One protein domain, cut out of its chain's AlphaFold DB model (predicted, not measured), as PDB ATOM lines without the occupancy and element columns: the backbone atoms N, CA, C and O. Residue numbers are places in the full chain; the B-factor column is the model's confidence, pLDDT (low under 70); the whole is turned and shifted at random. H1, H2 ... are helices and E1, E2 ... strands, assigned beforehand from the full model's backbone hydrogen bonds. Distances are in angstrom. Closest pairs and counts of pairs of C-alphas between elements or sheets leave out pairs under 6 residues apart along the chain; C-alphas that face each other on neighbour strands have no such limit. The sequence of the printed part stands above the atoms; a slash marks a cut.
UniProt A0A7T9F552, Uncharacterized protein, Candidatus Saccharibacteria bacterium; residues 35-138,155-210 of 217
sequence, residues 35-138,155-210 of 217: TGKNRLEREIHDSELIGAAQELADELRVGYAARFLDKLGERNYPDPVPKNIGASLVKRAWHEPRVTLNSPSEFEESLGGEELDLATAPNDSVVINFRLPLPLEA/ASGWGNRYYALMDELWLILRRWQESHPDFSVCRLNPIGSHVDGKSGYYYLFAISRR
ATOM      1  N   THR A  35      -4.681  -2.801 -36.150       41.38
ATOM      2  CA  THR A  35      -4.504  -4.250 -36.192       41.38
ATOM      3  C   THR A  35      -5.203  -5.002 -35.051       41.38
ATOM      4  O   THR A  35      -5.663  -6.110 -35.303       41.38
ATOM      5  N   GLY A  36      -5.344  -4.423 -33.849       49.31
ATOM      6  CA  GLY A  36      -5.981  -5.081 -32.692       49.31
ATOM      7  C   GLY A  36      -7.508  -4.963 -32.670       49.31
ATOM      8  O   GLY A  36      -8.201  -5.925 -32.366       49.31
ATOM      9  N   LYS A  37      -8.063  -3.824 -33.110       57.69
ATOM     10  CA  LYS A  37      -9.518  -3.566 -33.055       57.69
ATOM     11  C   LYS A  37     -10.355  -4.646 -33.758       57.69
ATOM     12  O   LYS A  37     -11.351  -5.106 -33.214       57.69
ATOM     13  N   ASN A  38      -9.910  -5.102 -34.930       65.50
ATOM     14  CA  ASN A  38     -10.632  -6.118 -35.701       65.50
ATOM     15  C   ASN A  38     -10.578  -7.510 -35.066       65.50
ATOM     16  O   ASN A  38     -11.396  -8.355 -35.408       65.50
ATOM     17  N   ARG A  39      -9.554  -7.824 -34.266       74.50
ATOM     18  CA  ARG A  39      -9.430  -9.136 -33.620       74.50
ATOM     19  C   ARG A  39     -10.125  -9.116 -32.254       74.50
ATOM     20  O   ARG A  39     -10.925 -10.014 -32.023       74.50
ATOM     21  N   LEU A  40     -10.021  -8.021 -31.500       81.50
ATOM     22  CA  LEU A  40     -10.862  -7.737 -30.332       81.50
ATOM     23  C   LEU A  40     -12.363  -7.918 -30.629       81.50
ATOM     24  O   LEU A  40     -13.021  -8.698 -29.958       81.50
ATOM     25  N   GLU A  41     -12.893  -7.269 -31.672       80.56
ATOM     26  CA  GLU A  41     -14.312  -7.387 -32.071       80.56
ATOM     27  C   GLU A  41     -14.692  -8.791 -32.593       80.56
ATOM     28  O   GLU A  41     -15.868  -9.155 -32.623       80.56
ATOM     29  N   ARG A  42     -13.708  -9.587 -33.039       81.38
ATOM     30  CA  ARG A  42     -13.923 -10.973 -33.490       81.38
ATOM     31  C   ARG A  42     -13.922 -11.975 -32.344       81.38
ATOM     32  O   ARG A  42     -14.579 -12.997 -32.478       81.38
ATOM     33  N   GLU A  43     -13.157 -11.723 -31.291       83.81
ATOM     34  CA  GLU A  43     -13.043 -12.620 -30.137       83.81
ATOM     35  C   GLU A  43     -14.054 -12.255 -29.044       83.81
ATOM     36  O   GLU A  43     -14.578 -13.138 -28.373       83.81
ATOM     37  N   ILE A  44     -14.389 -10.968 -28.917       83.81
ATOM     38  CA  ILE A  44     -15.372 -10.456 -27.964       83.81
ATOM     39  C   ILE A  44     -16.606  -9.995 -28.737       83.81
ATOM     40  O   ILE A  44     -16.613  -8.956 -29.393       83.81
ATOM     41  N   HIS A  45     -17.681 -10.771 -28.632       85.38
ATOM     42  CA  HIS A  45     -18.956 -10.504 -29.302       85.38
ATOM     43  C   HIS A  45     -19.910  -9.612 -28.483       85.38
ATOM     44  O   HIS A  45     -21.125  -9.675 -28.665       85.38
ATOM     45  N   ASP A  46     -19.376  -8.780 -27.586       88.44
ATOM     46  CA  ASP A  46     -20.133  -7.840 -26.751       88.44
ATOM     47  C   ASP A  46     -19.694  -6.397 -27.054       88.44
ATOM     48  O   ASP A  46     -18.697  -5.893 -26.530       88.44
ATOM     49  N   SER A  47     -20.436  -5.720 -27.936       89.12
ATOM     50  CA  SER A  47     -20.105  -4.356 -28.366       89.12
ATOM     51  C   SER A  47     -20.270  -3.314 -27.260       89.12
ATOM     52  O   SER A  47     -19.593  -2.290 -27.286       89.12
ATOM     53  N   GLU A  48     -21.162  -3.557 -26.299       91.94
ATOM     54  CA  GLU A  48     -21.340  -2.676 -25.143       91.94
ATOM     55  C   GLU A  48     -20.147  -2.789 -24.190       91.94
ATOM     56  O   GLU A  48     -19.638  -1.764 -23.744       91.94
ATOM     57  N   LEU A  49     -19.643  -4.003 -23.936       92.19
ATOM     58  CA  LEU A  49     -18.425  -4.203 -23.144       92.19
ATOM     59  C   LEU A  49     -17.208  -3.537 -23.797       92.19
ATOM     60  O   LEU A  49     -16.433  -2.859 -23.123       92.19
ATOM     61  N   ILE A  50     -17.056  -3.686 -25.116       91.81
ATOM     62  CA  ILE A  50     -15.988  -3.018 -25.871       91.81
ATOM     63  C   ILE A  50     -16.133  -1.491 -25.784       91.81
ATOM     64  O   ILE A  50     -15.132  -0.798 -25.600       91.81
ATOM     65  N   GLY A  51     -17.356  -0.964 -25.891       92.81
ATOM     66  CA  GLY A  51     -17.639   0.466 -25.743       92.81
ATOM     67  C   GLY A  51     -17.293   0.993 -24.348       92.81
ATOM     68  O   GLY A  51     -16.582   1.987 -24.231       92.81
ATOM     69  N   ALA A  52     -17.700   0.281 -23.297       94.00
ATOM     70  CA  ALA A  52     -17.375   0.615 -21.910       94.00
ATOM     71  C   ALA A  52     -15.855   0.596 -21.657       94.00
ATOM     72  O   ALA A  52     -15.313   1.486 -20.999       94.00
ATOM     73  N   ALA A  53     -15.141  -0.375 -22.232       93.69
ATOM     74  CA  ALA A  53     -13.683  -0.441 -22.156       93.69
ATOM     75  C   ALA A  53     -13.005   0.754 -22.847       93.69
ATOM     76  O   ALA A  53     -12.007   1.271 -22.343       93.69
ATOM     77  N   GLN A  54     -13.537   1.197 -23.993       93.81
ATOM     78  CA  GLN A  54     -13.060   2.387 -24.706       93.81
ATOM     79  C   GLN A  54     -13.284   3.656 -23.885       93.81
ATOM     80  O   GLN A  54     -12.358   4.450 -23.742       93.81
ATOM     81  N   GLU A  55     -14.470   3.807 -23.300       94.75
ATOM     82  CA  GLU A  55     -14.799   4.942 -22.438       94.75
ATOM     83  C   GLU A  55     -13.855   5.026 -21.233       94.75
ATOM     84  O   GLU A  55     -13.214   6.058 -21.025       94.75
ATOM     85  N   LEU A  56     -13.671   3.921 -20.501       94.06
ATOM     86  CA  LEU A  56     -12.744   3.880 -19.370       94.06
ATOM     87  C   LEU A  56     -11.298   4.176 -19.800       94.06
ATOM     88  O   LEU A  56     -10.584   4.919 -19.126       94.06
ATOM     89  N   ALA A  57     -10.846   3.608 -20.920       92.12
ATOM     90  CA  ALA A  57      -9.512   3.862 -21.457       92.12
ATOM     91  C   ALA A  57      -9.281   5.348 -21.772       92.12
ATOM     92  O   ALA A  57      -8.212   5.888 -21.459       92.12
ATOM     93  N   ASP A  58     -10.277   6.015 -22.357       92.31
ATOM     94  CA  ASP A  58     -10.216   7.442 -22.653       92.31
ATOM     95  C   ASP A  58     -10.242   8.295 -21.378       92.31
ATOM     96  O   ASP A  58      -9.438   9.225 -21.258       92.31
ATOM     97  N   GLU A  59     -11.072   7.950 -20.389       93.12
ATOM     98  CA  GLU A  59     -11.081   8.626 -19.086       93.12
ATOM     99  C   GLU A  59      -9.735   8.510 -18.364       93.12
ATOM    100  O   GLU A  59      -9.193   9.517 -17.899       93.12
ATOM    101  N   LEU A  60      -9.149   7.309 -18.325       90.88
ATOM    102  CA  LEU A  60      -7.823   7.085 -17.744       90.88
ATOM    103  C   LEU A  60      -6.765   7.930 -18.453       90.88
ATOM    104  O   LEU A  60      -5.941   8.567 -17.797       90.88
ATOM    105  N   ARG A  61      -6.790   7.968 -19.791       90.00
ATOM    106  CA  ARG A  61      -5.822   8.727 -20.591       90.00
ATOM    107  C   ARG A  61      -5.923  10.223 -20.321       90.00
ATOM    108  O   ARG A  61      -4.907  10.862 -20.037       90.00
ATOM    109  N   VAL A  62      -7.130  10.776 -20.411       89.38
ATOM    110  CA  VAL A  62      -7.380  12.214 -20.262       89.38
ATOM    111  C   VAL A  62      -7.148  12.657 -18.820       89.38
ATOM    112  O   VAL A  62      -6.429  13.633 -18.592       89.38
ATOM    113  N   GLY A  63      -7.703  11.931 -17.849       88.75
ATOM    114  CA  GLY A  63      -7.582  12.263 -16.433       88.75
ATOM    115  C   GLY A  63      -6.137  12.186 -15.942       88.75
ATOM    116  O   GLY A  63      -5.646  13.130 -15.316       88.75
ATOM    117  N   TYR A  64      -5.405  11.134 -16.323       87.69
ATOM    118  CA  TYR A  64      -3.979  11.031 -16.017       87.69
ATOM    119  C   TYR A  64      -3.171  12.173 -16.635       87.69
ATOM    120  O   TYR A  64      -2.382  12.809 -15.939       87.69
ATOM    121  N   ALA A  65      -3.354  12.452 -17.928       85.12
ATOM    122  CA  ALA A  65      -2.597  13.486 -18.629       85.12
ATOM    123  C   ALA A  65      -2.833  14.876 -18.012       85.12
ATOM    124  O   ALA A  65      -1.879  15.626 -17.784       85.12
ATOM    125  N   ALA A  66      -4.088  15.200 -17.681       84.75
ATOM    126  CA  ALA A  66      -4.443  16.444 -17.007       84.75
ATOM    127  C   ALA A  66      -3.751  16.558 -15.642       84.75
ATOM    128  O   ALA A  66      -3.136  17.584 -15.338       84.75
ATOM    129  N   ARG A  67      -3.781  15.485 -14.844       85.44
ATOM    130  CA  ARG A  67      -3.150  15.472 -13.524       85.44
ATOM    131  C   ARG A  67      -1.630  15.509 -13.594       85.44
ATOM    132  O   ARG A  67      -1.009  16.206 -12.796       85.44
ATOM    133  N   PHE A  68      -1.031  14.815 -14.558       81.94
ATOM    134  CA  PHE A  68       0.406  14.866 -14.808       81.94
ATOM    135  C   PHE A  68       0.847  16.314 -15.024       81.94
ATOM    136  O   PHE A  68       1.762  16.774 -14.346       81.94
ATOM    137  N   LEU A  69       0.161  17.047 -15.910       79.00
ATOM    138  CA  LEU A  69       0.459  18.450 -16.208       79.00
ATOM    139  C   LEU A  69       0.263  19.373 -14.999       79.00
ATOM    140  O   LEU A  69       1.103  20.242 -14.770       79.00
ATOM    141  N   ASP A  70      -0.798  19.168 -14.218       80.88
ATOM    142  CA  ASP A  70      -1.057  19.909 -12.977       80.88
ATOM    143  C   ASP A  70       0.085  19.714 -11.962       80.88
ATOM    144  O   ASP A  70       0.668  20.678 -11.451       80.88
ATOM    145  N   LYS A  71       0.518  18.461 -11.770       76.19
ATOM    146  CA  LYS A  71       1.626  18.109 -10.873       76.19
ATOM    147  C   LYS A  71       2.976  18.688 -11.291       76.19
ATOM    148  O   LYS A  71       3.797  18.962 -10.416       76.19
ATOM    149  N   LEU A  72       3.217  18.954 -12.580       69.94
ATOM    150  CA  LEU A  72       4.472  19.575 -13.034       69.94
ATOM    151  C   LEU A  72       4.734  20.949 -12.396       69.94
ATOM    152  O   LEU A  72       5.890  21.362 -12.295       69.94
ATOM    153  N   GLY A  73       3.677  21.665 -11.996       64.50
ATOM    154  CA  GLY A  73       3.767  22.984 -11.372       64.50
ATOM    155  C   GLY A  73       3.915  22.965  -9.847       64.50
ATOM    156  O   GLY A  73       4.199  24.013  -9.257       64.50
ATOM    157  N   GLU A  74       3.728  21.814  -9.195       71.44
ATOM    158  CA  GLU A  74       3.736  21.706  -7.738       71.44
ATOM    159  C   GLU A  74       5.165  21.690  -7.171       71.44
ATOM    160  O   GLU A  74       6.023  20.905  -7.565       71.44
ATOM    161  N   ARG A  75       5.416  22.539  -6.167       62.03
ATOM    162  CA  ARG A  75       6.741  22.692  -5.538       62.03
ATOM    163  C   ARG A  75       7.231  21.431  -4.810       62.03
ATOM    164  O   ARG A  75       8.436  21.267  -4.654       62.03
ATOM    165  N   ASN A  76       6.302  20.583  -4.369       63.75
ATOM    166  CA  ASN A  76       6.574  19.360  -3.609       63.75
ATOM    167  C   ASN A  76       6.439  18.090  -4.464       63.75
ATOM    168  O   ASN A  76       6.505  16.989  -3.922       63.75
ATOM    169  N   TYR A  77       6.221  18.221  -5.776       66.25
ATOM    170  CA  TYR A  77       6.206  17.067  -6.666       66.25
ATOM    171  C   TYR A  77       7.632  16.523  -6.827       66.25
ATOM    172  O   TYR A  77       8.556  17.331  -6.984       66.25
ATOM    173  N   PRO A  78       7.839  15.192  -6.787       62.16
ATOM    174  CA  PRO A  78       9.157  14.609  -6.993       62.16
ATOM    175  C   PRO A  78       9.803  15.125  -8.286       62.16
ATOM    176  O   PRO A  78       9.203  15.082  -9.364       62.16
ATOM    177  N   ASP A  79      11.030  15.633  -8.154       59.28
ATOM    178  CA  ASP A  79      11.868  16.143  -9.244       59.28
ATOM    179  C   ASP A  79      11.176  17.233 -10.110       59.28
ATOM    180  O   ASP A  79      10.898  17.038 -11.292       59.28
ATOM    181  N   PRO A  80      10.871  18.427  -9.582       57.78
ATOM    182  CA  PRO A  80      10.044  19.421 -10.273       57.78
ATOM    183  C   PRO A  80      10.584  19.803 -11.659       57.78
ATOM    184  O   PRO A  80      11.791  19.958 -11.867       57.78
ATOM    185  N   VAL A  81       9.671  19.985 -12.620       59.31
ATOM    186  CA  VAL A  81      10.048  20.292 -13.999       59.31
ATOM    187  C   VAL A  81      10.302  21.790 -14.181       59.31
ATOM    188  O   VAL A  81       9.474  22.594 -13.747       59.31
ATOM    189  N   PRO A  82      11.402  22.228 -14.834       60.78
ATOM    190  CA  PRO A  82      11.576  23.629 -15.182       60.78
ATOM    191  C   PRO A  82      10.364  24.159 -15.957       60.78
ATOM    192  O   PRO A  82       9.931  23.567 -16.948       60.78
ATOM    193  N   LYS A  83       9.826  25.303 -15.517       59.97
ATOM    194  CA  LYS A  83       8.581  25.899 -16.045       59.97
ATOM    195  C   LYS A  83       8.580  26.113 -17.567       59.97
ATOM    196  O   LYS A  83       7.522  26.169 -18.179       59.97
ATOM    197  N   ASN A  84       9.752  26.216 -18.187       62.81
ATOM    198  CA  ASN A  84       9.938  26.394 -19.628       62.81
ATOM    199  C   ASN A  84       9.826  25.096 -20.453       62.81
ATOM    200  O   ASN A  84       9.852  25.164 -21.680       62.81
ATOM    201  N   ILE A  85       9.702  23.925 -19.821       65.44
ATOM    202  CA  ILE A  85       9.639  22.625 -20.514       65.44
ATOM    203  C   ILE A  85       8.191  22.147 -20.718       65.44
ATOM    204  O   ILE A  85       7.942  21.359 -21.629       65.44
ATOM    205  N   GLY A  86       7.220  22.679 -19.965       67.81
ATOM    206  CA  GLY A  86       5.804  22.291 -20.067       67.81
ATOM    207  C   GLY A  86       5.246  22.372 -21.494       67.81
ATOM    208  O   GLY A  86       4.684  21.404 -21.997       67.81
ATOM    209  N   ALA A  87       5.503  23.476 -22.202       70.06
ATOM    210  CA  ALA A  87       5.066  23.643 -23.592       70.06
ATOM    211  C   ALA A  87       5.693  22.607 -24.549       70.06
ATOM    212  O   ALA A  87       5.037  22.132 -25.476       70.06
ATOM    213  N   SER A  88       6.949  22.215 -24.310       70.62
ATOM    214  CA  SER A  88       7.642  21.186 -25.097       70.62
ATOM    215  C   SER A  88       7.115  19.776 -24.807       70.62
ATOM    216  O   SER A  88       7.024  18.973 -25.733       70.62
ATOM    217  N   LEU A  89       6.741  19.484 -23.553       71.75
ATOM    218  CA  LEU A  89       6.109  18.218 -23.149       71.75
ATOM    219  C   LEU A  89       4.737  18.040 -23.802       71.75
ATOM    220  O   LEU A  89       4.429  16.952 -24.289       71.75
ATOM    221  N   VAL A  90       3.941  19.111 -23.847       75.94
ATOM    222  CA  VAL A  90       2.628  19.107 -24.506       75.94
ATOM    223  C   VAL A  90       2.787  18.930 -26.012       75.94
ATOM    224  O   VAL A  90       2.210  18.009 -26.578       75.94
ATOM    225  N   LYS A  91       3.650  19.729 -26.659       75.38
ATOM    226  CA  LYS A  91       3.879  19.654 -28.115       75.38
ATOM    227  C   LYS A  91       4.314  18.264 -28.593       75.38
ATOM    228  O   LYS A  91       4.073  17.911 -29.742       75.38
ATOM    229  N   ARG A  92       5.008  17.502 -27.746       70.94
ATOM    230  CA  ARG A  92       5.529  16.169 -28.077       70.94
ATOM    231  C   ARG A  92       4.697  15.021 -27.497       70.94
ATOM    232  O   ARG A  92       5.143  13.881 -27.587       70.94
ATOM    233  N   ALA A  93       3.540  15.313 -26.893       73.75
ATOM    234  CA  ALA A  93       2.671  14.329 -26.237       73.75
ATOM    235  C   ALA A  93       3.400  13.460 -25.187       73.75
ATOM    236  O   ALA A  93       3.042  12.320 -24.920       73.75
ATOM    237  N   TRP A  94       4.438  14.001 -24.542       75.38
ATOM    238  CA  TRP A  94       5.274  13.278 -23.571       75.38
ATOM    239  C   TRP A  94       4.621  13.082 -22.198       75.38
ATOM    240  O   TRP A  94       5.200  12.474 -21.306       75.38
ATOM    241  N   HIS A  95       3.426  13.630 -22.028       77.00
ATOM    242  CA  HIS A  95       2.569  13.481 -20.862       77.00
ATOM    243  C   HIS A  95       1.420  12.495 -21.133       77.00
ATOM    244  O   HIS A  95       0.693  12.143 -20.207       77.00
ATOM    245  N   GLU A  96       1.252  12.058 -22.386       83.62
ATOM    246  CA  GLU A  96       0.137  11.212 -22.793       83.62
ATOM    247  C   GLU A  96       0.488   9.733 -22.603       83.62
ATOM    248  O   GLU A  96       1.464   9.244 -23.186       83.62
ATOM    249  N   PRO A  97      -0.287   9.001 -21.788       85.56
ATOM    250  CA  PRO A  97      -0.131   7.564 -21.676       85.56
ATOM    251  C   PRO A  97      -0.609   6.902 -22.972       85.56
ATOM    252  O   PRO A  97      -1.525   7.381 -23.648       85.56
ATOM    253  N   ARG A  98       0.009   5.776 -23.323       85.31
ATOM    254  CA  ARG A  98      -0.437   4.943 -24.444       85.31
ATOM    255  C   ARG A  98      -1.401   3.905 -23.908       85.31
ATOM    256  O   ARG A  98      -1.051   3.180 -22.983       85.31
ATOM    257  N   VAL A  99      -2.577   3.804 -24.508       88.00
ATOM    258  CA  VAL A  99      -3.590   2.837 -24.086       88.00
ATOM    259  C   VAL A  99      -3.895   1.897 -25.239       88.00
ATOM    260  O   VAL A  99      -4.110   2.351 -26.363       88.00
ATOM    261  N   THR A 100      -3.890   0.593 -24.976       88.00
ATOM    262  CA  THR A 100      -4.375  -0.412 -25.928       88.00
ATOM    263  C   THR A 100      -5.443  -1.283 -25.288       88.00
ATOM    264  O   THR A 100      -5.402  -1.550 -24.089       88.00
ATOM    265  N   LEU A 101      -6.404  -1.707 -26.103       89.94
ATOM    266  CA  LEU A 101      -7.450  -2.650 -25.730       89.94
ATOM    267  C   LEU A 101      -7.164  -3.963 -26.442       89.94
ATOM    268  O   LEU A 101      -6.919  -3.941 -27.649       89.94
ATOM    269  N   ASN A 102      -7.181  -5.061 -25.700       88.88
ATOM    270  CA  ASN A 102      -6.877  -6.389 -26.218       88.88
ATOM    271  C   ASN A 102      -7.887  -7.389 -25.659       88.88
ATOM    272  O   ASN A 102      -8.437  -7.178 -24.574       88.88
ATOM    273  N   SER A 103      -8.126  -8.476 -26.384       88.06
ATOM    274  CA  SER A 103      -8.758  -9.643 -25.775       88.06
ATOM    275  C   SER A 103      -7.790 -10.297 -24.769       88.06
ATOM    276  O   SER A 103      -6.583 -10.021 -24.806       88.06
ATOM    277  N   PRO A 104      -8.275 -11.168 -23.870       85.69
ATOM    278  CA  PRO A 104      -7.416 -11.915 -22.952       85.69
ATOM    279  C   PRO A 104      -6.357 -12.737 -23.699       85.69
ATOM    280  O   PRO A 104      -5.178 -12.665 -23.370       85.69
ATOM    281  N   SER A 105      -6.752 -13.420 -24.776       84.44
ATOM    282  CA  SER A 105      -5.872 -14.211 -25.646       84.44
ATOM    283  C   SER A 105      -4.820 -13.366 -26.360       84.44
ATOM    284  O   SER A 105      -3.642 -13.716 -26.360       84.44
ATOM    285  N   GLU A 106      -5.208 -12.234 -26.955       82.88
ATOM    286  CA  GLU A 106      -4.256 -11.302 -27.577       82.88
ATOM    287  C   GLU A 106      -3.235 -10.776 -26.569       82.88
ATOM    288  O   GLU A 106      -2.054 -10.615 -26.888       82.88
ATOM    289  N   PHE A 107      -3.701 -10.480 -25.357       79.06
ATOM    290  CA  PHE A 107      -2.854 -10.009 -24.283       79.06
ATOM    291  C   PHE A 107      -1.842 -11.084 -23.872       79.06
ATOM    292  O   PHE A 107      -0.646 -10.795 -23.871       79.06
ATOM    293  N   GLU A 108      -2.286 -12.313 -23.610       78.88
ATOM    294  CA  GLU A 108      -1.415 -13.438 -23.247       78.88
ATOM    295  C   GLU A 108      -0.368 -13.740 -24.331       78.88
ATOM    296  O   GLU A 108       0.813 -13.902 -24.023       78.88
ATOM    297  N   GLU A 109      -0.758 -13.720 -25.609       77.94
ATOM    298  CA  GLU A 109       0.181 -13.855 -26.730       77.94
ATOM    299  C   GLU A 109       1.232 -12.733 -26.741       77.94
ATOM    300  O   GLU A 109       2.408 -12.975 -27.021       77.94
ATOM    301  N   SER A 110       0.827 -11.498 -26.417       72.31
ATOM    302  CA  SER A 110       1.721 -10.333 -26.410       72.31
ATOM    303  C   SER A 110       2.770 -10.363 -25.296       72.31
ATOM    304  O   SER A 110       3.793  -9.690 -25.415       72.31
ATOM    305  N   LEU A 111       2.534 -11.151 -24.243       68.25
ATOM    306  CA  LEU A 111       3.476 -11.351 -23.143       68.25
ATOM    307  C   LEU A 111       4.571 -12.376 -23.467       68.25
ATOM    308  O   LEU A 111       5.504 -12.532 -22.686       68.25
ATOM    309  N   GLY A 112       4.479 -13.088 -24.596       58.75
ATOM    310  CA  GLY A 112       5.566 -13.940 -25.090       58.75
ATOM    311  C   GLY A 112       5.967 -15.102 -24.172       58.75
ATOM    312  O   GLY A 112       7.050 -15.652 -24.351       58.75
ATOM    313  N   GLY A 113       5.119 -15.486 -23.209       54.97
ATOM    314  CA  GLY A 113       5.405 -16.563 -22.255       54.97
ATOM    315  C   GLY A 113       6.371 -16.187 -21.126       54.97
ATOM    316  O   GLY A 113       6.910 -17.084 -20.482       54.97
ATOM    317  N   GLU A 114       6.613 -14.896 -20.880       57.47
ATOM    318  CA  GLU A 114       7.324 -14.460 -19.676       57.47
ATOM    319  C   GLU A 114       6.498 -14.810 -18.423       57.47
ATOM    320  O   GLU A 114       5.311 -14.485 -18.346       57.47
ATOM    321  N   GLU A 115       7.118 -15.467 -17.432       51.72
ATOM    322  CA  GLU A 115       6.528 -15.691 -16.102       51.72
ATOM    323  C   GLU A 115       6.459 -14.359 -15.341       51.72
ATOM    324  O   GLU A 115       7.248 -14.065 -14.443       51.72
ATOM    325  N   LEU A 116       5.519 -13.509 -15.736       60.06
ATOM    326  CA  LEU A 116       5.119 -12.351 -14.959       60.06
ATOM    327  C   LEU A 116       4.071 -12.809 -13.937       60.06
ATOM    328  O   LEU A 116       3.162 -13.566 -14.275       60.06
ATOM    329  N   ASP A 117       4.184 -12.336 -12.693       61.59
ATOM    330  CA  ASP A 117       3.184 -12.556 -11.637       61.59
ATOM    331  C   ASP A 117       1.913 -11.740 -11.944       61.59
ATOM    332  O   ASP A 117       1.676 -10.655 -11.404       61.59
ATOM    333  N   LEU A 118       1.156 -12.219 -12.930       69.25
ATOM    334  CA  LEU A 118      -0.061 -11.611 -13.445       69.25
ATOM    335  C   LEU A 118      -1.263 -12.454 -13.042       69.25
ATOM    336  O   LEU A 118      -1.260 -13.678 -13.163       69.25
ATOM    337  N   ALA A 119      -2.333 -11.784 -12.627       73.00
ATOM    338  CA  ALA A 119      -3.625 -12.436 -12.531       73.00
ATOM    339  C   ALA A 119      -4.135 -12.766 -13.941       73.00
ATOM    340  O   ALA A 119      -4.029 -11.952 -14.861       73.00
ATOM    341  N   THR A 120      -4.725 -13.949 -14.100       77.06
ATOM    342  CA  THR A 120      -5.378 -14.353 -15.347       77.06
ATOM    343  C   THR A 120      -6.593 -13.465 -15.609       77.06
ATOM    344  O   THR A 120      -7.450 -13.293 -14.737       77.06
ATOM    345  N   ALA A 121      -6.673 -12.895 -16.812       79.75
ATOM    346  CA  ALA A 121      -7.844 -12.140 -17.241       79.75
ATOM    347  C   ALA A 121      -9.027 -13.098 -17.487       79.75
ATOM    348  O   ALA A 121      -8.829 -14.157 -18.082       79.75
ATOM    349  N   PRO A 122     -10.263 -12.762 -17.071       83.06
ATOM    350  CA  PRO A 122     -11.435 -13.563 -17.424       83.06
ATOM    351  C   PRO A 122     -11.604 -13.655 -18.946       83.06
ATOM    352  O   PRO A 122     -11.405 -12.657 -19.635       83.06
ATOM    353  N   ASN A 123     -12.028 -14.807 -19.472       80.94
ATOM    354  CA  ASN A 123     -12.211 -14.994 -20.921       80.94
ATOM    355  C   ASN A 123     -13.208 -13.993 -21.533       80.94
ATOM    356  O   ASN A 123     -12.990 -13.508 -22.638       80.94
ATOM    357  N   ASP A 124     -14.253 -13.630 -20.784       85.44
ATOM    358  CA  ASP A 124     -15.291 -12.677 -21.199       85.44
ATOM    359  C   ASP A 124     -14.970 -11.246 -20.722       85.44
ATOM    360  O   ASP A 124     -15.807 -10.543 -20.149       85.44
ATOM    361  N   SER A 125     -13.717 -10.820 -20.898       91.00
ATOM    362  CA  SER A 125     -13.250  -9.488 -20.504       91.00
ATOM    363  C   SER A 125     -12.509  -8.780 -21.630       91.00
ATOM    364  O   SER A 125     -11.967  -9.414 -22.528       91.00
ATOM    365  N   VAL A 126     -12.458  -7.450 -21.576       91.31
ATOM    366  CA  VAL A 126     -11.533  -6.645 -22.382       91.31
ATOM    367  C   VAL A 126     -10.362  -6.246 -21.490       91.31
ATOM    368  O   VAL A 126     -10.562  -5.736 -20.388       91.31
ATOM    369  N   VAL A 127      -9.134  -6.438 -21.963       90.69
ATOM    370  CA  VAL A 127      -7.919  -6.041 -21.247       90.69
ATOM    371  C   VAL A 127      -7.467  -4.660 -21.712       90.69
ATOM    372  O   VAL A 127      -7.091  -4.463 -22.869       90.69
ATOM    373  N   ILE A 128      -7.446  -3.704 -20.788       90.94
ATOM    374  CA  ILE A 128      -6.883  -2.365 -20.959       90.94
ATOM    375  C   ILE A 128      -5.413  -2.401 -20.541       90.94
ATOM    376  O   ILE A 128      -5.091  -2.581 -19.367       90.94
ATOM    377  N   ASN A 129      -4.514  -2.184 -21.498       87.88
ATOM    378  CA  ASN A 129      -3.090  -1.988 -21.254       87.88
ATOM    379  C   ASN A 129      -2.775  -0.491 -21.253       87.88
ATOM    380  O   ASN A 129      -2.660   0.141 -22.305       87.88
ATOM    381  N   PHE A 130      -2.657   0.072 -20.053       87.56
ATOM    382  CA  PHE A 130      -2.383   1.480 -19.811       87.56
ATOM    383  C   PHE A 130      -0.889   1.692 -19.552       87.56
ATOM    384  O   PHE A 130      -0.382   1.445 -18.457       87.56
ATOM    385  N   ARG A 131      -0.163   2.164 -20.564       83.19
ATOM    386  CA  ARG A 131       1.283   2.396 -20.505       83.19
ATOM    387  C   ARG A 131       1.571   3.854 -20.203       83.19
ATOM    388  O   ARG A 131       1.151   4.750 -20.935       83.19
ATOM    389  N   LEU A 132       2.334   4.088 -19.146       81.88
ATOM    390  CA  LEU A 132       2.769   5.425 -18.775       81.88
ATOM    391  C   LEU A 132       3.741   5.989 -19.821       81.88
ATOM    392  O   LEU A 132       4.426   5.223 -20.509       81.88
ATOM    393  N   PRO A 133       3.834   7.325 -19.943       77.00
ATOM    394  CA  PRO A 133       4.798   7.946 -20.840       77.00
ATOM    395  C   PRO A 133       6.227   7.461 -20.570       77.00
ATOM    396  O   PRO A 133       6.608   7.169 -19.433       77.00
ATOM    397  N   LEU A 134       7.049   7.385 -21.615       71.38
ATOM    398  CA  LEU A 134       8.450   7.028 -21.429       71.38
ATOM    399  C   LEU A 134       9.229   8.215 -20.845       71.38
ATOM    400  O   LEU A 134       9.079   9.345 -21.321       71.38
ATOM    401  N   PRO A 135      10.096   7.952 -19.855       61.81
ATOM    402  CA  PRO A 135      11.099   8.888 -19.388       61.81
ATOM    403  C   PRO A 135      11.874   9.589 -20.506       61.81
ATOM    404  O   PRO A 135      12.361   8.958 -21.438       61.81
ATOM    405  N   LEU A 136      12.067  10.901 -20.383       58.50
ATOM    406  CA  LEU A 136      12.918  11.665 -21.297       58.50
ATOM    407  C   LEU A 136      14.340  11.759 -20.762       58.50
ATOM    408  O   LEU A 136      14.691  12.752 -20.128       58.50
ATOM    409  N   GLU A 137      15.162  10.755 -21.036       49.28
ATOM    410  CA  GLU A 137      16.543  10.661 -20.534       49.28
ATOM    411  C   GLU A 137      17.323  11.993 -20.682       49.28
ATOM    412  O   GLU A 137      17.855  12.536 -19.713       49.28
ATOM    413  N   ALA A 138      17.288  12.622 -21.862       39.97
ATOM    414  CA  ALA A 138      18.099  13.809 -22.172       39.97
ATOM    415  C   ALA A 138      17.776  15.093 -21.371       39.97
ATOM    416  O   ALA A 138      18.623  15.984 -21.287       39.97
ATOM    417  N   ALA A 155      17.582   4.437 -12.285       42.69
ATOM    418  CA  ALA A 155      16.269   4.138 -12.864       42.69
ATOM    419  C   ALA A 155      15.101   4.652 -11.973       42.69
ATOM    420  O   ALA A 155      13.925   4.527 -12.318       42.69
ATOM    421  N   SER A 156      15.411   5.263 -10.821       43.69
ATOM    422  CA  SER A 156      14.507   5.435  -9.672       43.69
ATOM    423  C   SER A 156      13.724   6.760  -9.615       43.69
ATOM    424  O   SER A 156      12.821   6.892  -8.793       43.69
ATOM    425  N   GLY A 157      14.020   7.750 -10.467       52.69
ATOM    426  CA  GLY A 157      13.355   9.069 -10.410       52.69
ATOM    427  C   GLY A 157      11.928   9.089 -10.983       52.69
ATOM    428  O   GLY A 157      11.047   9.801 -10.503       52.69
ATOM    429  N   TRP A 158      11.661   8.262 -11.996       56.34
ATOM    430  CA  TRP A 158      10.357   8.238 -12.673       56.34
ATOM    431  C   TRP A 158       9.296   7.456 -11.917       56.34
ATOM    432  O   TRP A 158       8.135   7.864 -11.919       56.34
ATOM    433  N   GLY A 159       9.701   6.394 -11.219       60.84
ATOM    434  CA  GLY A 159       8.798   5.606 -10.389       60.84
ATOM    435  C   GLY A 159       8.069   6.503  -9.402       60.84
ATOM    436  O   GLY A 159       6.847   6.536  -9.407       60.84
ATOM    437  N   ASN A 160       8.795   7.321  -8.638       62.53
ATOM    438  CA  ASN A 160       8.204   8.186  -7.608       62.53
ATOM    439  C   ASN A 160       7.198   9.208  -8.160       62.53
ATOM    440  O   ASN A 160       6.178   9.475  -7.525       62.53
ATOM    441  N   ARG A 161       7.452   9.762  -9.351       69.19
ATOM    442  CA  ARG A 161       6.513  10.664 -10.037       69.19
ATOM    443  C   ARG A 161       5.231   9.942 -10.425       69.19
ATOM    444  O   ARG A 161       4.136  10.426 -10.159       69.19
ATOM    445  N   TYR A 162       5.377   8.774 -11.037       72.06
ATOM    446  CA  TYR A 162       4.248   7.959 -11.455       72.06
ATOM    447  C   TYR A 162       3.454   7.435 -10.264       72.06
ATOM    448  O   TYR A 162       2.233   7.549 -10.275       72.06
ATOM    449  N   TYR A 163       4.122   6.986  -9.201       68.56
ATOM    450  CA  TYR A 163       3.490   6.635  -7.930       68.56
ATOM    451  C   TYR A 163       2.639   7.786  -7.382       68.56
ATOM    452  O   TYR A 163       1.493   7.558  -7.010       68.56
ATOM    453  N   ALA A 164       3.135   9.028  -7.410       71.94
ATOM    454  CA  ALA A 164       2.384  10.201  -6.948       71.94
ATOM    455  C   ALA A 164       1.150  10.551  -7.810       71.94
ATOM    456  O   ALA A 164       0.321  11.361  -7.393       71.94
ATOM    457  N   LEU A 165       1.024   9.969  -9.005       77.94
ATOM    458  CA  LEU A 165      -0.128  10.130  -9.896       77.94
ATOM    459  C   LEU A 165      -1.116   8.961  -9.817       77.94
ATOM    460  O   LEU A 165      -2.195   9.044 -10.402       77.94
ATOM    461  N   MET A 166      -0.783   7.888  -9.094       78.06
ATOM    462  CA  MET A 166      -1.634   6.698  -9.017       78.06
ATOM    463  C   MET A 166      -2.958   6.950  -8.313       78.06
ATOM    464  O   MET A 166      -3.966   6.378  -8.717       78.06
ATOM    465  N   ASP A 167      -2.984   7.849  -7.330       82.00
ATOM    466  CA  ASP A 167      -4.221   8.237  -6.645       82.00
ATOM    467  C   ASP A 167      -5.290   8.733  -7.627       82.00
ATOM    468  O   ASP A 167      -6.474   8.460  -7.441       82.00
ATOM    469  N   GLU A 168      -4.880   9.413  -8.702       85.19
ATOM    470  CA  GLU A 168      -5.805   9.876  -9.735       85.19
ATOM    471  C   GLU A 168      -6.357   8.715 -10.560       85.19
ATOM    472  O   GLU A 168      -7.560   8.653 -10.793       85.19
ATOM    473  N   LEU A 169      -5.506   7.761 -10.958       85.06
ATOM    474  CA  LEU A 169      -5.967   6.570 -11.676       85.06
ATOM    475  C   LEU A 169      -6.975   5.783 -10.836       85.06
ATOM    476  O   LEU A 169      -8.022   5.387 -11.347       85.06
ATOM    477  N   TRP A 170      -6.705   5.604  -9.540       87.06
ATOM    478  CA  TRP A 170      -7.630   4.927  -8.630       87.06
ATOM    479  C   TRP A 170      -8.941   5.690  -8.454       87.06
ATOM    480  O   TRP A 170     -10.005   5.075  -8.384       87.06
ATOM    481  N   LEU A 171      -8.885   7.022  -8.414       89.56
ATOM    482  CA  LEU A 171     -10.073   7.861  -8.331       89.56
ATOM    483  C   LEU A 171     -10.934   7.770  -9.596       89.56
ATOM    484  O   LEU A 171     -12.155   7.673  -9.476       89.56
ATOM    485  N   ILE A 172     -10.315   7.778 -10.780       91.50
ATOM    486  CA  ILE A 172     -11.001   7.603 -12.069       91.50
ATOM    487  C   ILE A 172     -11.673   6.234 -12.111       91.50
ATOM    488  O   ILE A 172     -12.882   6.164 -12.297       91.50
ATOM    489  N   LEU A 173     -10.924   5.161 -11.833       91.19
ATOM    490  CA  LEU A 173     -11.452   3.792 -11.817       91.19
ATOM    491  C   LEU A 173     -12.653   3.657 -10.882       91.19
ATOM    492  O   LEU A 173     -13.681   3.101 -11.261       91.19
ATOM    493  N   ARG A 174     -12.541   4.207  -9.669       91.62
ATOM    494  CA  ARG A 174     -13.627   4.178  -8.691       91.62
ATOM    495  C   ARG A 174     -14.866   4.916  -9.194       91.62
ATOM    496  O   ARG A 174     -15.956   4.361  -9.131       91.62
ATOM    497  N   ARG A 175     -14.712   6.156  -9.670       93.50
ATOM    498  CA  ARG A 175     -15.835   6.973 -10.161       93.50
ATOM    499  C   ARG A 175     -16.509   6.332 -11.365       93.50
ATOM    500  O   ARG A 175     -17.732   6.306 -11.425       93.50
ATOM    501  N   TRP A 176     -15.709   5.798 -12.279       94.56
ATOM    502  CA  TRP A 176     -16.202   5.117 -13.462       94.56
ATOM    503  C   TRP A 176     -17.006   3.869 -13.084       94.56
ATOM    504  O   TRP A 176     -18.111   3.672 -13.573       94.56
ATOM    505  N   GLN A 177     -16.513   3.061 -12.142       91.69
ATOM    506  CA  GLN A 177     -17.234   1.877 -11.671       91.69
ATOM    507  C   GLN A 177     -18.510   2.230 -10.878       91.69
ATOM    508  O   GLN A 177     -19.476   1.469 -10.895       91.69
ATOM    509  N   GLU A 178     -18.545   3.383 -10.199       92.19
ATOM    510  CA  GLU A 178     -19.759   3.917  -9.562       92.19
ATOM    511  C   GLU A 178     -20.815   4.351 -10.601       92.19
ATOM    512  O   GLU A 178     -22.007   4.165 -10.357       92.19
ATOM    513  N   SER A 179     -20.406   4.890 -11.759       93.19
ATOM    514  CA  SER A 179     -21.320   5.257 -12.855       93.19
ATOM    515  C   SER A 179     -21.696   4.091 -13.778       93.19
ATOM    516  O   SER A 179     -22.726   4.166 -14.445       93.19
ATOM    517  N   HIS A 180     -20.920   3.005 -13.767       93.81
ATOM    518  CA  HIS A 180     -21.088   1.818 -14.610       93.81
ATOM    519  C   HIS A 180     -21.267   0.537 -13.771       93.81
ATOM    520  O   HIS A 180     -20.424  -0.364 -13.817       93.81
ATOM    521  N   PRO A 181     -22.363   0.415 -12.995       91.62
ATOM    522  CA  PRO A 181     -22.539  -0.672 -12.027       91.62
ATOM    523  C   PRO A 181     -22.650  -2.070 -12.657       91.62
ATOM    524  O   PRO A 181     -22.400  -3.059 -11.961       91.62
ATOM    525  N   ASP A 182     -22.997  -2.140 -13.946       93.12
ATOM    526  CA  ASP A 182     -23.120  -3.373 -14.737       93.12
ATOM    527  C   ASP A 182     -21.767  -3.973 -15.136       93.12
ATOM    528  O   ASP A 182     -21.704  -5.080 -15.673       93.12
ATOM    529  N   PHE A 183     -20.673  -3.257 -14.873       93.06
ATOM    530  CA  PHE A 183     -19.322  -3.683 -15.192       93.06
ATOM    531  C   PHE A 183     -18.482  -3.832 -13.924       93.06
ATOM    532  O   PHE A 183     -18.711  -3.198 -12.891       93.06
ATOM    533  N   SER A 184     -17.489  -4.708 -14.001       91.88
ATOM    534  CA  SER A 184     -16.469  -4.870 -12.976       91.88
ATOM    535  C   SER A 184     -15.094  -4.638 -13.583       91.88
ATOM    536  O   SER A 184     -14.853  -4.996 -14.737       91.88
ATOM    537  N   VAL A 185     -14.202  -4.022 -12.807       91.62
ATOM    538  CA  VAL A 185     -12.820  -3.768 -13.213       91.62
ATOM    539  C   VAL A 185     -11.889  -4.457 -12.225       91.62
ATOM    540  O   VAL A 185     -11.948  -4.193 -11.023       91.62
ATOM    541  N   CYS A 186     -11.018  -5.336 -12.716       89.12
ATOM    542  CA  CYS A 186      -9.974  -5.964 -11.916       89.12
ATOM    543  C   CYS A 186      -8.590  -5.560 -12.429       89.12
ATOM    544  O   CYS A 186      -8.370  -5.405 -13.626       89.12
ATOM    545  N   ARG A 187      -7.640  -5.365 -11.513       87.38
ATOM    546  CA  ARG A 187      -6.243  -5.098 -11.872       87.38
ATOM    547  C   ARG A 187      -5.505  -6.421 -12.035       87.38
ATOM    548  O   ARG A 187      -5.592  -7.263 -11.146       87.38
ATOM    549  N   LEU A 188      -4.757  -6.571 -13.125       84.00
ATOM    550  CA  LEU A 188      -4.080  -7.829 -13.455       84.00
ATOM    551  C   LEU A 188      -2.614  -7.883 -13.018       84.00
ATOM    552  O   LEU A 188      -2.046  -8.965 -12.968       84.00
ATOM    553  N   ASN A 189      -1.995  -6.750 -12.686       79.75
ATOM    554  CA  ASN A 189      -0.590  -6.693 -12.284       79.75
ATOM    555  C   ASN A 189      -0.360  -5.887 -10.992       79.75
ATOM    556  O   ASN A 189      -1.206  -5.071 -10.601       79.75
ATOM    557  N   PRO A 190       0.780  -6.085 -10.304       70.44
ATOM    558  CA  PRO A 190       1.222  -5.212  -9.219       70.44
ATOM    559  C   PRO A 190       1.402  -3.753  -9.664       70.44
ATOM    560  O   PRO A 190       1.540  -3.444 -10.847       70.44
ATOM    561  N   ILE A 191       1.416  -2.826  -8.700       64.88
ATOM    562  CA  ILE A 191       1.660  -1.411  -9.008       64.88
ATOM    563  C   ILE A 191       3.091  -1.251  -9.518       64.88
ATOM    564  O   ILE A 191       4.031  -1.702  -8.869       64.88
ATOM    565  N   GLY A 192       3.248  -0.574 -10.655       57.66
ATOM    566  CA  GLY A 192       4.563  -0.227 -11.175       57.66
ATOM    567  C   GLY A 192       5.326  -1.397 -11.793       57.66
ATOM    568  O   GLY A 192       6.551  -1.350 -11.798       57.66
ATOM    569  N   SER A 193       4.649  -2.430 -12.319       59.56
ATOM    570  CA  SER A 193       5.329  -3.452 -13.125       59.56
ATOM    571  C   SER A 193       6.114  -2.802 -14.267       59.56
ATOM    572  O   SER A 193       5.615  -1.928 -14.986       59.56
ATOM    573  N   HIS A 194       7.359  -3.240 -14.412       57.91
ATOM    574  CA  HIS A 194       8.282  -2.803 -15.445       57.91
ATOM    575  C   HIS A 194       8.380  -3.880 -16.521       57.91
ATOM    576  O   HIS A 194       8.455  -5.059 -16.193       57.91
ATOM    577  N   VAL A 195       8.434  -3.479 -17.792       50.12
ATOM    578  CA  VAL A 195       9.089  -4.299 -18.819       50.12
ATOM    579  C   VAL A 195      10.430  -3.633 -19.116       50.12
ATOM    580  O   VAL A 195      10.465  -2.457 -19.494       50.12
ATOM    581  N   ASP A 196      11.508  -4.374 -18.860       47.09
ATOM    582  CA  ASP A 196      12.924  -4.074 -19.102       47.09
ATOM    583  C   ASP A 196      13.212  -2.792 -19.885       47.09
ATOM    584  O   ASP A 196      12.947  -2.748 -21.084       47.09
ATOM    585  N   GLY A 197      13.793  -1.785 -19.208       46.19
ATOM    586  CA  GLY A 197      14.624  -0.663 -19.706       46.19
ATOM    587  C   GLY A 197      14.167   0.195 -20.902       46.19
ATOM    588  O   GLY A 197      14.742   1.247 -21.150       46.19
ATOM    589  N   LYS A 198      13.153  -0.221 -21.659       49.84
ATOM    590  CA  LYS A 198      12.768   0.264 -22.991       49.84
ATOM    591  C   LYS A 198      11.257   0.454 -23.117       49.84
ATOM    592  O   LYS A 198      10.819   1.270 -23.925       49.84
ATOM    593  N   SER A 199      10.466  -0.278 -22.330       52.91
ATOM    594  CA  SER A 199       9.010  -0.387 -22.514       52.91
ATOM    595  C   SER A 199       8.183   0.430 -21.511       52.91
ATOM    596  O   SER A 199       7.008   0.692 -21.768       52.91
ATOM    597  N   GLY A 200       8.802   0.924 -20.433       64.00
ATOM    598  CA  GLY A 200       8.170   1.824 -19.462       64.00
ATOM    599  C   GLY A 200       7.316   1.117 -18.405       64.00
ATOM    600  O   GLY A 200       7.279  -0.109 -18.324       64.00
ATOM    601  N   TYR A 201       6.659   1.918 -17.564       74.06
ATOM    602  CA  TYR A 201       5.721   1.445 -16.541       74.06
ATOM    603  C   TYR A 201       4.344   1.227 -17.164       74.06
ATOM    604  O   TYR A 201       3.905   2.039 -17.984       74.06
ATOM    605  N   TYR A 202       3.633   0.184 -16.747       79.19
ATOM    606  CA  TYR A 202       2.294  -0.097 -17.258       79.19
ATOM    607  C   TYR A 202       1.360  -0.661 -16.185       79.19
ATOM    608  O   TYR A 202       1.783  -1.261 -15.196       79.19
ATOM    609  N   TYR A 203       0.067  -0.460 -16.413       84.62
ATOM    610  CA  TYR A 203      -1.025  -0.987 -15.610       84.62
ATOM    611  C   TYR A 203      -1.982  -1.756 -16.500       84.62
ATOM    612  O   TYR A 203      -2.304  -1.325 -17.608       84.62
ATOM    613  N   LEU A 204      -2.426  -2.897 -15.995       86.50
ATOM    614  CA  LEU A 204      -3.332  -3.792 -16.684       86.50
ATOM    615  C   LEU A 204      -4.638  -3.875 -15.918       86.50
ATOM    616  O   LEU A 204      -4.650  -4.172 -14.719       86.50
ATOM    617  N   PHE A 205      -5.731  -3.657 -16.635       90.31
ATOM    618  CA  PHE A 205      -7.079  -3.794 -16.108       90.31
ATOM    619  C   PHE A 205      -7.870  -4.742 -16.996       90.31
ATOM    620  O   PHE A 205      -7.835  -4.578 -18.210       90.31
ATOM    621  N   ALA A 206      -8.595  -5.694 -16.420       91.62
ATOM    622  CA  ALA A 206      -9.645  -6.394 -17.144       91.62
ATOM    623  C   ALA A 206     -10.992  -5.793 -16.756       91.62
ATOM    624  O   ALA A 206     -11.314  -5.684 -15.572       91.62
ATOM    625  N   ILE A 207     -11.766  -5.406 -17.761       93.50
ATOM    626  CA  ILE A 207     -13.166  -5.031 -17.606       93.50
ATOM    627  C   ILE A 207     -14.029  -6.192 -18.083       93.50
ATOM    628  O   ILE A 207     -13.831  -6.716 -19.174       93.50
ATOM    629  N   SER A 208     -14.994  -6.587 -17.266       92.44
ATOM    630  CA  SER A 208     -15.962  -7.636 -17.589       92.44
ATOM    631  C   SER A 208     -17.359  -7.195 -17.177       92.44
ATOM    632  O   SER A 208     -17.520  -6.266 -16.377       92.44
ATOM    633  N   ARG A 209     -18.385  -7.864 -17.705       91.88
ATOM    634  CA  ARG A 209     -19.737  -7.732 -17.159       91.88
ATOM    635  C   ARG A 209     -19.712  -8.170 -15.701       91.88
ATOM    636  O   ARG A 209     -19.102  -9.176 -15.347       91.88
ATOM    637  N   ARG A 210     -20.364  -7.403 -14.838       85.12
ATOM    638  CA  ARG A 210     -20.570  -7.817 -13.461       85.12
ATOM    639  C   ARG A 210     -21.599  -8.935 -13.486       85.12
ATOM    640  O   ARG A 210     -22.762  -8.694 -13.806       85.12
TER     641      ARG A 210
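Overview. This is residues 35 to 138 and 155 to 210 of the 217 residues of an uncharacterized protein of Candidatus Saccharibacteria bacterium (UniProt A0A7T9F552). A strongly twisted sheet of four strands has the long helix H2 over one face, along the strands, with H6 packed beside that helix on the same face; the short helix H4 covers part of the other face. H1 lies near one end of the long axis, and H3 with the unnamed residues 72 to 85 lies off the sheet near the other. The printed part has 160 residues, in order H1 H2 H3 E1 H4 E2 H5 H6 E3 E4. The sheet runs E1 E2 E4 E3, all antiparallel, and the class is mixed, helices and strands. The whole is compact, with a radius of gyration of the C-alphas of 16.3 A and spans of 48 by 36 by 26 A.

Arrangement. In the sheet, E1, residues 98 to 102, is the antiparallel neighbour of E2, residues 125 to 131, with N 100 and O 129 within hydrogen-bond range at 3.0 A. E2 pairs antiparallel with E4, residues 200 to 209, N 128 and O 205 at 2.7 A. E4 and E3, residues 183 to 187, form a hairpin, N 186 and O 206 at 2.9 A. H2, residues 47 to 71, lies over E2 and E4 at a height over the sheet of 8.1 A; its closest C-alphas to E2 are Ala 53 and Val 126, 6.6 A. H6, residues 166 to 179, on the same face, touches residues 56 to 67 of H2, closest at the C-alphas of Leu 60 and Leu 169, 6.4 A, opposite ways at 36 degrees, only just a steep tilt. H4, residues 104 to 110, is on the opposite face, giving three layers, helices on both faces of a sheet. H1, residues 35 to 43, only grazes the sheet; H5, residues 157 to 163, is only just on it, with 5 pairs of C-alphas within 10 A, and only grazes it. H3, residues 86 to 91, is not on it. Every O i to N i+4 pair is within range in H2, H3, H4 and H6; in H1 3 of 5 are, in H5 2 of 3.

Along the chain. H1 begins at C-alpha 35 (-4.504, -4.250, -36.192). H2 measures 35.8 A from first to last C-alpha, E4 29.6 A, H6 20.1 A and E2 18.8 A. E4 ends at C-alpha 209 (-19.737, -7.732, -17.159).

Size, cuts and confidence. The C-alphas farthest apart, of Arg 42 and Arg 75, are 48.4 A apart. Residues 139 to 154 are not printed; C-alphas 138 and 155 are 13.5 A apart across the cut. The links H2 to H3, H4 to E2 and E3 to E4 are long. The mean pLDDT of the printed part is 76.9; 48 residues are under 70, among them 75 to 86 and 191 to 200.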